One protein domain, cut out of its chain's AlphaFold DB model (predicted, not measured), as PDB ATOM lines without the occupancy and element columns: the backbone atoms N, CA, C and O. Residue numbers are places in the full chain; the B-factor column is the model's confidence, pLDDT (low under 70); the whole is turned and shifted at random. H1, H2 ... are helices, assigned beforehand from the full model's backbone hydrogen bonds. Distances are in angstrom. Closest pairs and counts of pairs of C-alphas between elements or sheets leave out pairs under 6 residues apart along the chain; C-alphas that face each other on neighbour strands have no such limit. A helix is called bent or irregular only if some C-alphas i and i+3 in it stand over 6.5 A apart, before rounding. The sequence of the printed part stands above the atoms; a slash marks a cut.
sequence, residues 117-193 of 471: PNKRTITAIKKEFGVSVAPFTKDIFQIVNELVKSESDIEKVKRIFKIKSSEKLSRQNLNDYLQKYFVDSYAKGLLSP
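Overview. This is residues 117 to 193 of the 471 residues of an uncharacterized protein of Flavobacterium aurantiibacter (UniProt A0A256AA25). Four short helices, H1 to H4, lie roughly side by side in a loosely packed group, with H2 and H3 in the middle and H1 and H4 at opposite sides. H1 and H2 run one way and H3 and H4 the other, and a long link without named elements joins H3 to H4. The printed part has 77 residues with four named helices, in the order H1, H2, H3, H4, and no named strand; the class is all helix. The whole is compact, with a radius of gyration of the C-alphas of 11.4 A, and its C-alphas span 29 by 27 by 18 A.

Arrangement. H1, residues 119 to 129, and H3, residues 151 to 161, touch, with 6 pairs of C-alphas within 8 A. Their closest C-alphas, those of Ala 124 and Ile 160, are 5.7 A apart. They stand at a shallow tilt of 22 degrees, opposite ways. H2, residues 140 to 147, is close to H1 but not clearly touching it: their closest C-alphas, those of Phe 129 and Leu 147, are 7.5 A apart. H1 and H2 run the same way at a shallow tilt of 18 degrees. H2 and H3 are close but not clearly touching, with the C-alphas of Leu 147 and Asp 153 closest at 7.4 A. They run opposite ways at a shallow tilt of 34.7 degrees, only just short of steep. H4, residues 174 to 183, is close to H2 but not clearly touching it, the closest C-alphas being those of Phe 141 and Asn 175, 6.3 A apart. These two run opposite ways at a shallow tilt of 32 degrees. H4 is also close to H3 but not clearly touching it, with the C-alphas of Ile 154 and Leu 174 closest at 7.9 A. H3 and H4 run the same way at a shallow tilt of 3 degrees. H1 and H4 are apart. In H1, H2, H3 and H4 every O i to N i+4 pair is within hydrogen-bond range.

Along the chain. H1 begins at C-alpha 119, (90.307, 101.854, 111.297), and measures 15.3 A from first to last C-alpha. H3 measures 15.6 A and begins at C-alpha 151, (87.845, 126.666, 107.233). H2 is shorter, at 10.4 A. H4 measures 12.4 A and ends at C-alpha 183, (80.124, 110.649, 120.344). It is neither bent nor irregular, but only just: C-alphas 180 and 183 are 6.2 A apart.

Size, cuts and confidence. The two C-alphas farthest apart, those of Thr 137 and Ser 166, are 31.7 A apart. The C-alphas of Pro 117 and Pro 193, the first and last printed residues, are 8.9 A apart. The printed part has no cut. The link from H3 to H4, residues 162 to 173, is long; that from H1 to H2 is short and that from H2 to H3 is tight. The mean pLDDT of the printed part is 94.1, and no printed residue is under 70.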
ATOM      1  N   PRO A 117      88.842 107.295 116.870       96.06
ATOM      2  CA  PRO A 117      88.661 106.924 115.471       96.06
ATOM      3  C   PRO A 117      88.909 105.437 115.236       96.06
ATOM      4  O   PRO A 117      89.935 104.882 115.634       96.06
ATOM      5  N   ASN A 118      87.984 104.775 114.547       93.00
ATOM      6  CA  ASN A 118      88.194 103.394 114.134       93.00
ATOM      7  C   ASN A 118      89.115 103.311 112.901       93.00
ATOM      8  O   ASN A 118      89.487 104.317 112.300       93.00
ATOM      9  N   LYS A 119      89.430 102.088 112.456       90.44
ATOM     10  CA  LYS A 119      90.307 101.854 111.297       90.44
ATOM     11  C   LYS A 119      89.885 102.616 110.029       90.44
ATOM     12  O   LYS A 119      90.751 103.098 109.311       90.44
ATOM     13  N   ARG A 120      88.582 102.716 109.739       91.75
ATOM     14  CA  ARG A 120      88.079 103.423 108.548       91.75
ATOM     15  C   ARG A 120      88.300 104.925 108.678       91.75
ATOM     16  O   ARG A 120      88.792 105.537 107.739       91.75
ATOM     17  N   THR A 121      87.989 105.483 109.842       95.38
ATOM     18  CA  THR A 121      88.178 106.909 110.131       95.38
ATOM     19  C   THR A 121      89.658 107.280 110.130       95.38
ATOM     20  O   THR A 121      90.015 108.279 109.527       95.38
ATOM     21  N   ILE A 122      90.543 106.442 110.685       95.50
ATOM     22  CA  ILE A 122      92.003 106.645 110.610       95.50
ATOM     23  C   ILE A 122      92.482 106.662 109.151       95.50
ATOM     24  O   ILE A 122      93.258 107.533 108.766       95.50
ATOM     25  N   THR A 123      92.005 105.735 108.311       95.69
ATOM     26  CA  THR A 123      92.320 105.745 106.872       95.69
ATOM     27  C   THR A 123      91.801 107.007 106.179       95.69
ATOM     28  O   THR A 123      92.506 107.563 105.341       95.69
ATOM     29  N   ALA A 124      90.605 107.478 106.532       96.12
ATOM     30  CA  ALA A 124      90.041 108.709 105.984       96.12
ATOM     31  C   ALA A 124      90.822 109.957 106.434       96.12
ATOM     32  O   ALA A 124      91.129 110.798 105.599       96.12
ATOM     33  N   ILE A 125      91.233 110.035 107.705       96.69
ATOM     34  CA  ILE A 125      92.117 111.095 108.220       96.69
ATOM     35  C   ILE A 125      93.432 111.109 107.436       96.69
ATOM     36  O   ILE A 125      93.827 112.157 106.936       96.69
ATOM     37  N   LYS A 126      94.069 109.946 107.242       96.50
ATOM     38  CA  LYS A 126      95.299 109.846 106.442       96.50
ATOM     39  C   LYS A 126      95.094 110.324 105.005       96.50
ATOM     40  O   LYS A 126      95.974 110.974 104.459       96.50
ATOM     41  N   LYS A 127      93.951 110.006 104.395       96.88
ATOM     42  CA  LYS A 127      93.628 110.437 103.032       96.88
ATOM     43  C   LYS A 127      93.447 111.955 102.931       96.88
ATOM     44  O   LYS A 127      93.958 112.551 101.996       96.88
ATOM     45  N   GLU A 128      92.708 112.562 103.856       96.31
ATOM     46  CA  GLU A 128      92.336 113.982 103.770       96.31
ATOM     47  C   GLU A 128      93.415 114.929 104.314       96.31
ATOM     48  O   GLU A 128      93.555 116.047 103.824       96.31
ATOM     49  N   PHE A 129      94.180 114.493 105.320       96.12
ATOM     50  CA  PHE A 129      95.181 115.316 106.009       96.12
ATOM     51  C   PHE A 129      96.625 114.842 105.811       96.12
ATOM     52  O   PHE A 129      97.543 115.518 106.257       96.12
ATOM     53  N   GLY A 130      96.860 113.673 105.207       95.00
ATOM     54  CA  GLY A 130      98.207 113.102 105.074       95.00
ATOM     55  C   GLY A 130      98.806 112.565 106.383       95.00
ATOM     56  O   GLY A 130      99.918 112.043 106.380       95.00
ATOM     57  N   VAL A 131      98.074 112.637 107.502       93.19
ATOM     58  CA  VAL A 131      98.575 112.280 108.839       93.19
ATOM     59  C   VAL A 131      98.161 110.865 109.238       93.19
ATOM     60  O   VAL A 131      96.998 110.472 109.131       93.19
ATOM     61  N   SER A 132      99.117 110.087 109.749       91.75
ATOM     62  CA  SER A 132      98.856 108.764 110.316       91.75
ATOM     63  C   SER A 132      98.611 108.859 111.820       91.75
ATOM     64  O   SER A 132      99.487 109.282 112.568       91.75
ATOM     65  N   VAL A 133      97.440 108.414 112.274       92.75
ATOM     66  CA  VAL A 133      97.075 108.384 113.699       92.75
ATOM     67  C   VAL A 133      97.160 106.954 114.222       92.75
ATOM     68  O   VAL A 133      96.501 106.050 113.703       92.75
ATOM     69  N   ALA A 134      97.951 106.741 115.275       92.19
ATOM     70  CA  ALA A 134      98.033 105.444 115.935       92.19
ATOM     71  C   ALA A 134      96.732 105.144 116.720       92.19
ATOM     72  O   ALA A 134      96.250 106.012 117.458       92.19
ATOM     73  N   PRO A 135      96.146 103.935 116.610       91.38
ATOM     74  CA  PRO A 135      94.903 103.593 117.301       91.38
ATOM     75  C   PRO A 135      94.967 103.832 118.815       91.38
ATOM     76  O   PRO A 135      95.939 103.460 119.469       91.38
ATOM     77  N   PHE A 136      93.904 104.417 119.376       92.06
ATOM     78  CA  PHE A 136      93.752 104.665 120.819       92.06
ATOM     79  C   PHE A 136      94.864 105.525 121.448       92.06
ATOM     80  O   PHE A 136      95.087 105.452 122.658       92.06
ATOM     81  N   THR A 137      95.595 106.312 120.652       91.75
ATOM     82  CA  THR A 137      96.605 107.261 121.160       91.75
ATOM     83  C   THR A 137      96.039 108.651 121.393       91.75
ATOM     84  O   THR A 137      96.387 109.257 122.400       91.75
ATOM     85  N   LYS A 138      95.135 109.097 120.519       94.75
ATOM     86  CA  LYS A 138      94.427 110.374 120.605       94.75
ATOM     87  C   LYS A 138      92.936 110.166 120.388       94.75
ATOM     88  O   LYS A 138      92.544 109.297 119.598       94.75
ATOM     89  N   ASP A 139      92.124 110.931 121.099       96.31
ATOM     90  CA  ASP A 139      90.697 111.034 120.816       96.31
ATOM     91  C   ASP A 139      90.428 111.956 119.614       96.31
ATOM     92  O   ASP A 139      91.331 112.604 119.075       96.31
ATOM     93  N   ILE A 140      89.182 111.973 119.146       97.06
ATOM     94  CA  ILE A 140      88.797 112.757 117.976       97.06
ATOM     95  C   ILE A 140      88.962 114.265 118.186       97.06
ATOM     96  O   ILE A 140      89.324 114.956 117.238       97.06
ATOM     97  N   PHE A 141      88.756 114.775 119.399       97.44
ATOM     98  CA  PHE A 141      88.865 116.203 119.690       97.44
ATOM     99  C   PHE A 141      90.319 116.653 119.662       97.44
ATOM    100  O   PHE A 141      90.639 117.659 119.038       97.44
ATOM    101  N   GLN A 142      91.220 115.867 120.250       97.25
ATOM    102  CA  GLN A 142      92.662 116.085 120.162       97.25
ATOM    103  C   GLN A 142      93.118 116.118 118.701       97.25
ATOM    104  O   GLN A 142      93.806 117.047 118.288       97.25
ATOM    105  N   ILE A 143      92.677 115.148 117.895       96.81
ATOM    106  CA  ILE A 143      93.017 115.080 116.468       96.81
ATOM    107  C   ILE A 143      92.482 116.303 115.718       96.81
ATOM    108  O   ILE A 143      93.209 116.919 114.945       96.81
ATOM    109  N   VAL A 144      91.222 116.673 115.936       96.06
ATOM    110  CA  VAL A 144      90.600 117.819 115.264       96.06
ATOM    111  C   VAL A 144      91.276 119.129 115.665       96.06
ATOM    112  O   VAL A 144      91.616 119.920 114.789       96.06
ATOM    113  N   ASN A 145      91.559 119.340 116.950       95.31
ATOM    114  CA  ASN A 145      92.233 120.546 117.443       95.31
ATOM    115  C   ASN A 145      93.664 120.680 116.888       95.31
ATOM    116  O   ASN A 145      94.147 121.786 116.608       95.31
ATOM    117  N   GLU A 146      94.352 119.554 116.694       95.50
ATOM    118  CA  GLU A 146      95.674 119.518 116.075       95.50
ATOM    119  C   GLU A 146      95.628 119.801 114.572       95.50
ATOM    120  O   GLU A 146      96.455 120.574 114.093       95.50
ATOM    121  N   LEU A 147      94.674 119.219 113.838       95.38
ATOM    122  CA  LEU A 147      94.656 119.247 112.371       95.38
ATOM    123  C   LEU A 147      93.882 120.424 111.765       95.38
ATOM    124  O   LEU A 147      94.236 120.886 110.684       95.38
ATOM    125  N   VAL A 148      92.828 120.911 112.420       95.44
ATOM    126  CA  VAL A 148      91.955 121.953 111.862       95.44
ATOM    127  C   VAL A 148      92.519 123.330 112.185       95.44
ATOM    128  O   VAL A 148      92.395 123.820 113.312       95.44
ATOM    129  N   LYS A 149      93.136 123.972 111.186       93.56
ATOM    130  CA  LYS A 149      93.697 125.327 111.309       93.56
ATOM    131  C   LYS A 149      92.918 126.366 110.507       93.56
ATOM    132  O   LYS A 149      92.894 127.527 110.907       93.56
ATOM    133  N   SER A 150      92.221 125.942 109.456       92.12
ATOM    134  CA  SER A 150      91.461 126.800 108.541       92.12
ATOM    135  C   SER A 150      90.034 126.291 108.307       92.12
ATOM    136  O   SER A 150      89.711 125.150 108.638       92.12
ATOM    137  N   GLU A 151      89.180 127.106 107.681       87.94
ATOM    138  CA  GLU A 151      87.845 126.666 107.233       87.94
ATOM    139  C   GLU A 151      87.925 125.524 106.208       87.94
ATOM    140  O   GLU A 151      87.125 124.590 106.243       87.94
ATOM    141  N   SER A 152      88.956 125.521 105.357       91.31
ATOM    142  CA  SER A 152      89.183 124.434 104.395       91.31
ATOM    143  C   SER A 152      89.412 123.073 105.074       91.31
ATOM    144  O   SER A 152      89.049 122.026 104.529       91.31
ATOM    145  N   ASP A 153      89.957 123.070 106.296       95.81
ATOM    146  CA  ASP A 153      90.154 121.853 107.085       95.81
ATOM    147  C   ASP A 153      88.850 121.347 107.707       95.81
ATOM    148  O   ASP A 153      88.675 120.139 107.879       95.81
ATOM    149  N   ILE A 154      87.895 122.237 107.984       95.56
ATOM    150  CA  ILE A 154      86.556 121.850 108.441       95.56
ATOM    151  C   ILE A 154      85.853 121.040 107.344       95.56
ATOM    152  O   ILE A 154      85.265 119.996 107.629       95.56
ATOM    153  N   GLU A 155      85.991 121.432 106.075       95.12
ATOM    154  CA  GLU A 155      85.425 120.671 104.952       95.12
ATOM    155  C   GLU A 155      86.056 119.275 104.796       95.12
ATOM    156  O   GLU A 155      85.358 118.310 104.464       95.12
ATOM    157  N   LYS A 156      87.350 119.112 105.114       96.62
ATOM    158  CA  LYS A 156      87.986 117.782 105.208       96.62
ATOM    159  C   LYS A 156      87.330 116.933 106.299       96.62
ATOM    160  O   LYS A 156      86.990 115.774 106.054       96.62
ATOM    161  N   VAL A 157      87.087 117.502 107.485       96.62
ATOM    162  CA  VAL A 157      86.377 116.807 108.576       96.62
ATOM    163  C   VAL A 157      84.957 116.424 108.149       96.62
ATOM    164  O   VAL A 157      84.549 115.277 108.351       96.62
ATOM    165  N   LYS A 158      84.228 117.319 107.471       96.38
ATOM    166  CA  LYS A 158      82.886 117.026 106.942       96.38
ATOM    167  C   LYS A 158      82.895 115.833 105.988       96.38
ATOM    168  O   LYS A 158      82.033 114.965 106.113       96.38
ATOM    169  N   ARG A 159      83.904 115.701 105.117       95.88
ATOM    170  CA  ARG A 159      84.063 114.518 104.245       95.88
ATOM    171  C   ARG A 159      84.334 113.229 105.021       95.88
ATOM    172  O   ARG A 159      83.717 112.207 104.715       95.88
ATOM    173  N   ILE A 160      85.196 113.265 106.038       96.00
ATOM    174  CA  ILE A 160      85.504 112.094 106.884       96.00
ATOM    175  C   ILE A 160      84.239 111.580 107.580       96.00
ATOM    176  O   ILE A 160      83.970 110.376 107.587       96.00
ATOM    177  N   PHE A 161      83.451 112.498 108.139       95.19
ATOM    178  CA  PHE A 161      82.266 112.191 108.938       95.19
ATOM    179  C   PHE A 161      80.958 112.161 108.138       95.19
ATOM    180  O   PHE A 161      79.904 111.867 108.700       95.19
ATOM    181  N   LYS A 162      81.023 112.396 106.820       93.88
ATOM    182  CA  LYS A 162      79.868 112.479 105.910       93.88
ATOM    183  C   LYS A 162      78.816 113.497 106.366       93.88
ATOM    184  O   LYS A 162      77.615 113.260 106.249       93.88
ATOM    185  N   ILE A 163      79.278 114.623 106.898       95.12
ATOM    186  CA  ILE A 163      78.433 115.758 107.268       95.12
ATOM    187  C   ILE A 163      77.996 116.457 105.975       95.12
ATOM    188  O   ILE A 163      78.792 116.599 105.043       95.12
ATOM    189  N   LYS A 164      76.726 116.872 105.897       92.25
ATOM    190  CA  LYS A 164      76.194 117.576 104.720       92.25
ATOM    191  C   LYS A 164      76.988 118.861 104.470       92.25
ATOM    192  O   LYS A 164      77.297 119.591 105.409       92.25
ATOM    193  N   SER A 165      77.267 119.170 103.206       87.69
ATOM    194  CA  SER A 165      77.973 120.402 102.822       87.69
ATOM    195  C   SER A 165      77.232 121.665 103.267       87.69
ATOM    196  O   SER A 165      77.881 122.640 103.623       87.69
ATOM    197  N   SER A 166      75.899 121.620 103.337       91.00
ATOM    198  CA  SER A 166      75.050 122.717 103.817       91.00
ATOM    199  C   SER A 166      75.205 123.038 105.309       91.00
ATOM    200  O   SER A 166      74.742 124.087 105.747       91.00
ATOM    201  N   GLU A 167      75.807 122.147 106.103       93.94
ATOM    202  CA  GLU A 167      76.011 122.378 107.534       93.94
ATOM    203  C   GLU A 167      77.086 123.453 107.751       93.94
ATOM    204  O   GLU A 167      78.227 123.303 107.293       93.94
ATOM    205  N   LYS A 168      76.724 124.529 108.460       92.75
ATOM    206  CA  LYS A 168      77.627 125.645 108.769       92.75
ATOM    207  C   LYS A 168      78.384 125.361 110.065       92.75
ATOM    208  O   LYS A 168      77.859 125.558 111.159       92.75
ATOM    209  N   LEU A 169      79.623 124.899 109.927       94.50
ATOM    210  CA  LEU A 169      80.514 124.612 111.048       94.50
ATOM    211  C   LEU A 169      81.679 125.598 111.081       94.50
ATOM    212  O   LEU A 169      82.230 125.957 110.045       94.50
ATOM    213  N   SER A 170      82.059 125.997 112.287       93.44
ATOM    214  CA  SER A 170      83.226 126.815 112.594       93.44
ATOM    215  C   SER A 170      84.151 126.052 113.539       93.44
ATOM    216  O   SER A 170      83.789 125.018 114.105       93.44
ATOM    217  N   ARG A 171      85.362 126.566 113.760       91.19
ATOM    218  CA  ARG A 171      86.294 125.954 114.720       91.19
ATOM    219  C   ARG A 171      85.725 125.931 116.141       91.19
ATOM    220  O   ARG A 171      86.017 125.002 116.882       91.19
ATOM    221  N   GLN A 172      84.906 126.922 116.496       90.06
ATOM    222  CA  GLN A 172      84.292 127.036 117.817       90.06
ATOM    223  C   GLN A 172      83.211 125.974 118.045       90.06
ATOM    224  O   GLN A 172      83.124 125.449 119.146       90.06
ATOM    225  N   ASN A 173      82.418 125.628 117.024       94.81
ATOM    226  CA  ASN A 173      81.282 124.709 117.184       94.81
ATOM    227  C   ASN A 173      81.553 123.272 116.699       94.81
ATOM    228  O   ASN A 173      80.738 122.381 116.940       94.81
ATOM    229  N   LEU A 174      82.683 123.019 116.026       96.06
ATOM    230  CA  LEU A 174      82.986 121.711 115.445       96.06
ATOM    231  C   LEU A 174      83.054 120.604 116.504       96.06
ATOM    232  O   LEU A 174      82.502 119.526 116.291       96.06
ATOM    233  N   ASN A 175      83.698 120.855 117.647       96.56
ATOM    234  CA  ASN A 175      83.797 119.855 118.714       96.56
ATOM    235  C   ASN A 175      82.425 119.551 119.325       96.56
ATOM    236  O   ASN A 175      82.086 118.380 119.472       96.56
ATOM    237  N   ASP A 176      81.600 120.569 119.574       97.00
ATOM    238  CA  ASP A 176      80.237 120.381 120.085       97.00
ATOM    239  C   ASP A 176      79.370 119.594 119.096       97.00
ATOM    240  O   ASP A 176      78.613 118.697 119.481       97.00
ATOM    241  N   TYR A 177      79.527 119.868 117.798       97.31
ATOM    242  CA  TYR A 177      78.865 119.107 116.747       97.31
ATOM    243  C   TYR A 177      79.310 117.638 116.753       97.31
ATOM    244  O   TYR A 177      78.478 116.728 116.713       97.31
ATOM    245  N   LEU A 178      80.620 117.387 116.834       97.19
ATOM    246  CA  LEU A 178      81.167 116.033 116.884       97.19
ATOM    247  C   LEU A 178      80.713 115.276 118.137       97.19
ATOM    248  O   LEU A 178      80.325 114.109 118.034       97.19
ATOM    249  N   GLN A 179      80.689 115.943 119.292       96.94
ATOM    250  CA  GLN A 179      80.182 115.390 120.543       96.94
ATOM    251  C   GLN A 179      78.725 114.948 120.374       96.94
ATOM    252  O   GLN A 179      78.424 113.757 120.474       96.94
ATOM    253  N   LYS A 180      77.839 115.877 119.998       96.25
ATOM    254  CA  LYS A 180      76.395 115.635 119.904       96.25
ATOM    255  C   LYS A 180      76.030 114.574 118.866       96.25
ATOM    256  O   LYS A 180      75.217 113.688 119.131       96.25
ATOM    257  N   TYR A 181      76.597 114.663 117.663       95.56
ATOM    258  CA  TYR A 181      76.145 113.853 116.528       95.56
ATOM    259  C   TYR A 181      76.942 112.570 116.313       95.56
ATOM    260  O   TYR A 181      76.443 111.681 115.618       95.56
ATOM    261  N   PHE A 182      78.127 112.416 116.915       95.69
ATOM    262  CA  PHE A 182      78.967 111.228 116.714       95.69
ATOM    263  C   PHE A 182      79.381 110.521 118.004       95.69
ATOM    264  O   PHE A 182      79.369 109.286 118.030       95.69
ATOM    265  N   VAL A 183      79.727 111.256 119.062       95.19
ATOM    266  CA  VAL A 183      80.124 110.649 120.344       95.19
ATOM    267  C   VAL A 183      78.884 110.202 121.122       95.19
ATOM    268  O   VAL A 183      78.722 109.005 121.372       95.19
ATOM    269  N   ASP A 184      77.962 111.123 121.404       92.12
ATOM    270  CA  ASP A 184      76.742 110.878 122.190       92.12
ATOM    271  C   ASP A 184      75.738 109.978 121.462       92.12
ATOM    272  O   ASP A 184      74.962 109.246 122.080       92.12
ATOM    273  N   SER A 185      75.779 109.988 120.126       89.44
ATOM    274  CA  SER A 185      74.983 109.103 119.271       89.44
ATOM    275  C   SER A 185      75.592 107.703 119.110       89.44
ATOM    276  O   SER A 185      74.967 106.824 118.511       89.44
ATOM    277  N   TYR A 186      76.789 107.462 119.662       90.06
ATOM    278  CA  TYR A 186      77.530 106.208 119.546       90.06
ATOM    279  C   TYR A 186      77.749 105.799 118.084       90.06
ATOM    280  O   TYR A 186      77.345 104.701 117.679       90.06
ATOM    281  N   ALA A 187      78.391 106.647 117.275       88.62
ATOM    282  CA  ALA A 187      78.645 106.396 115.853       88.62
ATOM    283  C   ALA A 187      79.624 105.220 115.613       88.62
ATOM    284  O   ALA A 187      80.742 105.400 115.137       88.62
ATOM    285  N   LYS A 188      79.182 103.982 115.882       82.00
ATOM    286  CA  LYS A 188      79.938 102.707 115.852       82.00
ATOM    287  C   LYS A 188      80.702 102.458 114.548       82.00
ATOM    288  O   LYS A 188      81.681 101.714 114.526       82.00
ATOM    289  N   GLY A 189      80.225 103.032 113.445       85.81
ATOM    290  CA  GLY A 189      80.849 102.932 112.125       85.81
ATOM    291  C   GLY A 189      82.049 103.859 111.918       85.81
ATOM    292  O   GLY A 189      82.791 103.646 110.958       85.81
ATOM    293  N   LEU A 190      82.265 104.829 112.810       93.06
ATOM    294  CA  LEU A 190      83.278 105.884 112.701       93.06
ATOM    295  C   LEU A 190      84.151 105.979 113.959       93.06
ATOM    296  O   LEU A 190      85.379 105.986 113.859       93.06
ATOM    297  N   LEU A 191      83.528 105.991 115.134       95.44
ATOM    298  CA  LEU A 191      84.194 106.109 116.424       95.44
ATOM    299  C   LEU A 191      83.970 104.854 117.274       95.44
ATOM    300  O   LEU A 191      83.076 104.038 117.022       95.44
ATOM    301  N   SER A 192      84.825 104.677 118.272       94.50
ATOM    302  CA  SER A 192      84.820 103.532 119.174       94.50
ATOM    303  C   SER A 192      85.256 103.935 120.579       94.50
ATOM    304  O   SER A 192      86.032 104.884 120.720       94.50
ATOM    305  N   PRO A 193      84.794 103.216 121.614       95.31
ATOM    306  CA  PRO A 193      85.314 103.380 122.952       95.31
ATOM    307  C   PRO A 193      86.625 102.625 123.107       95.31
ATOM    308  O   PRO A 193      86.891 101.621 122.437       95.31
TER     309      PRO A 193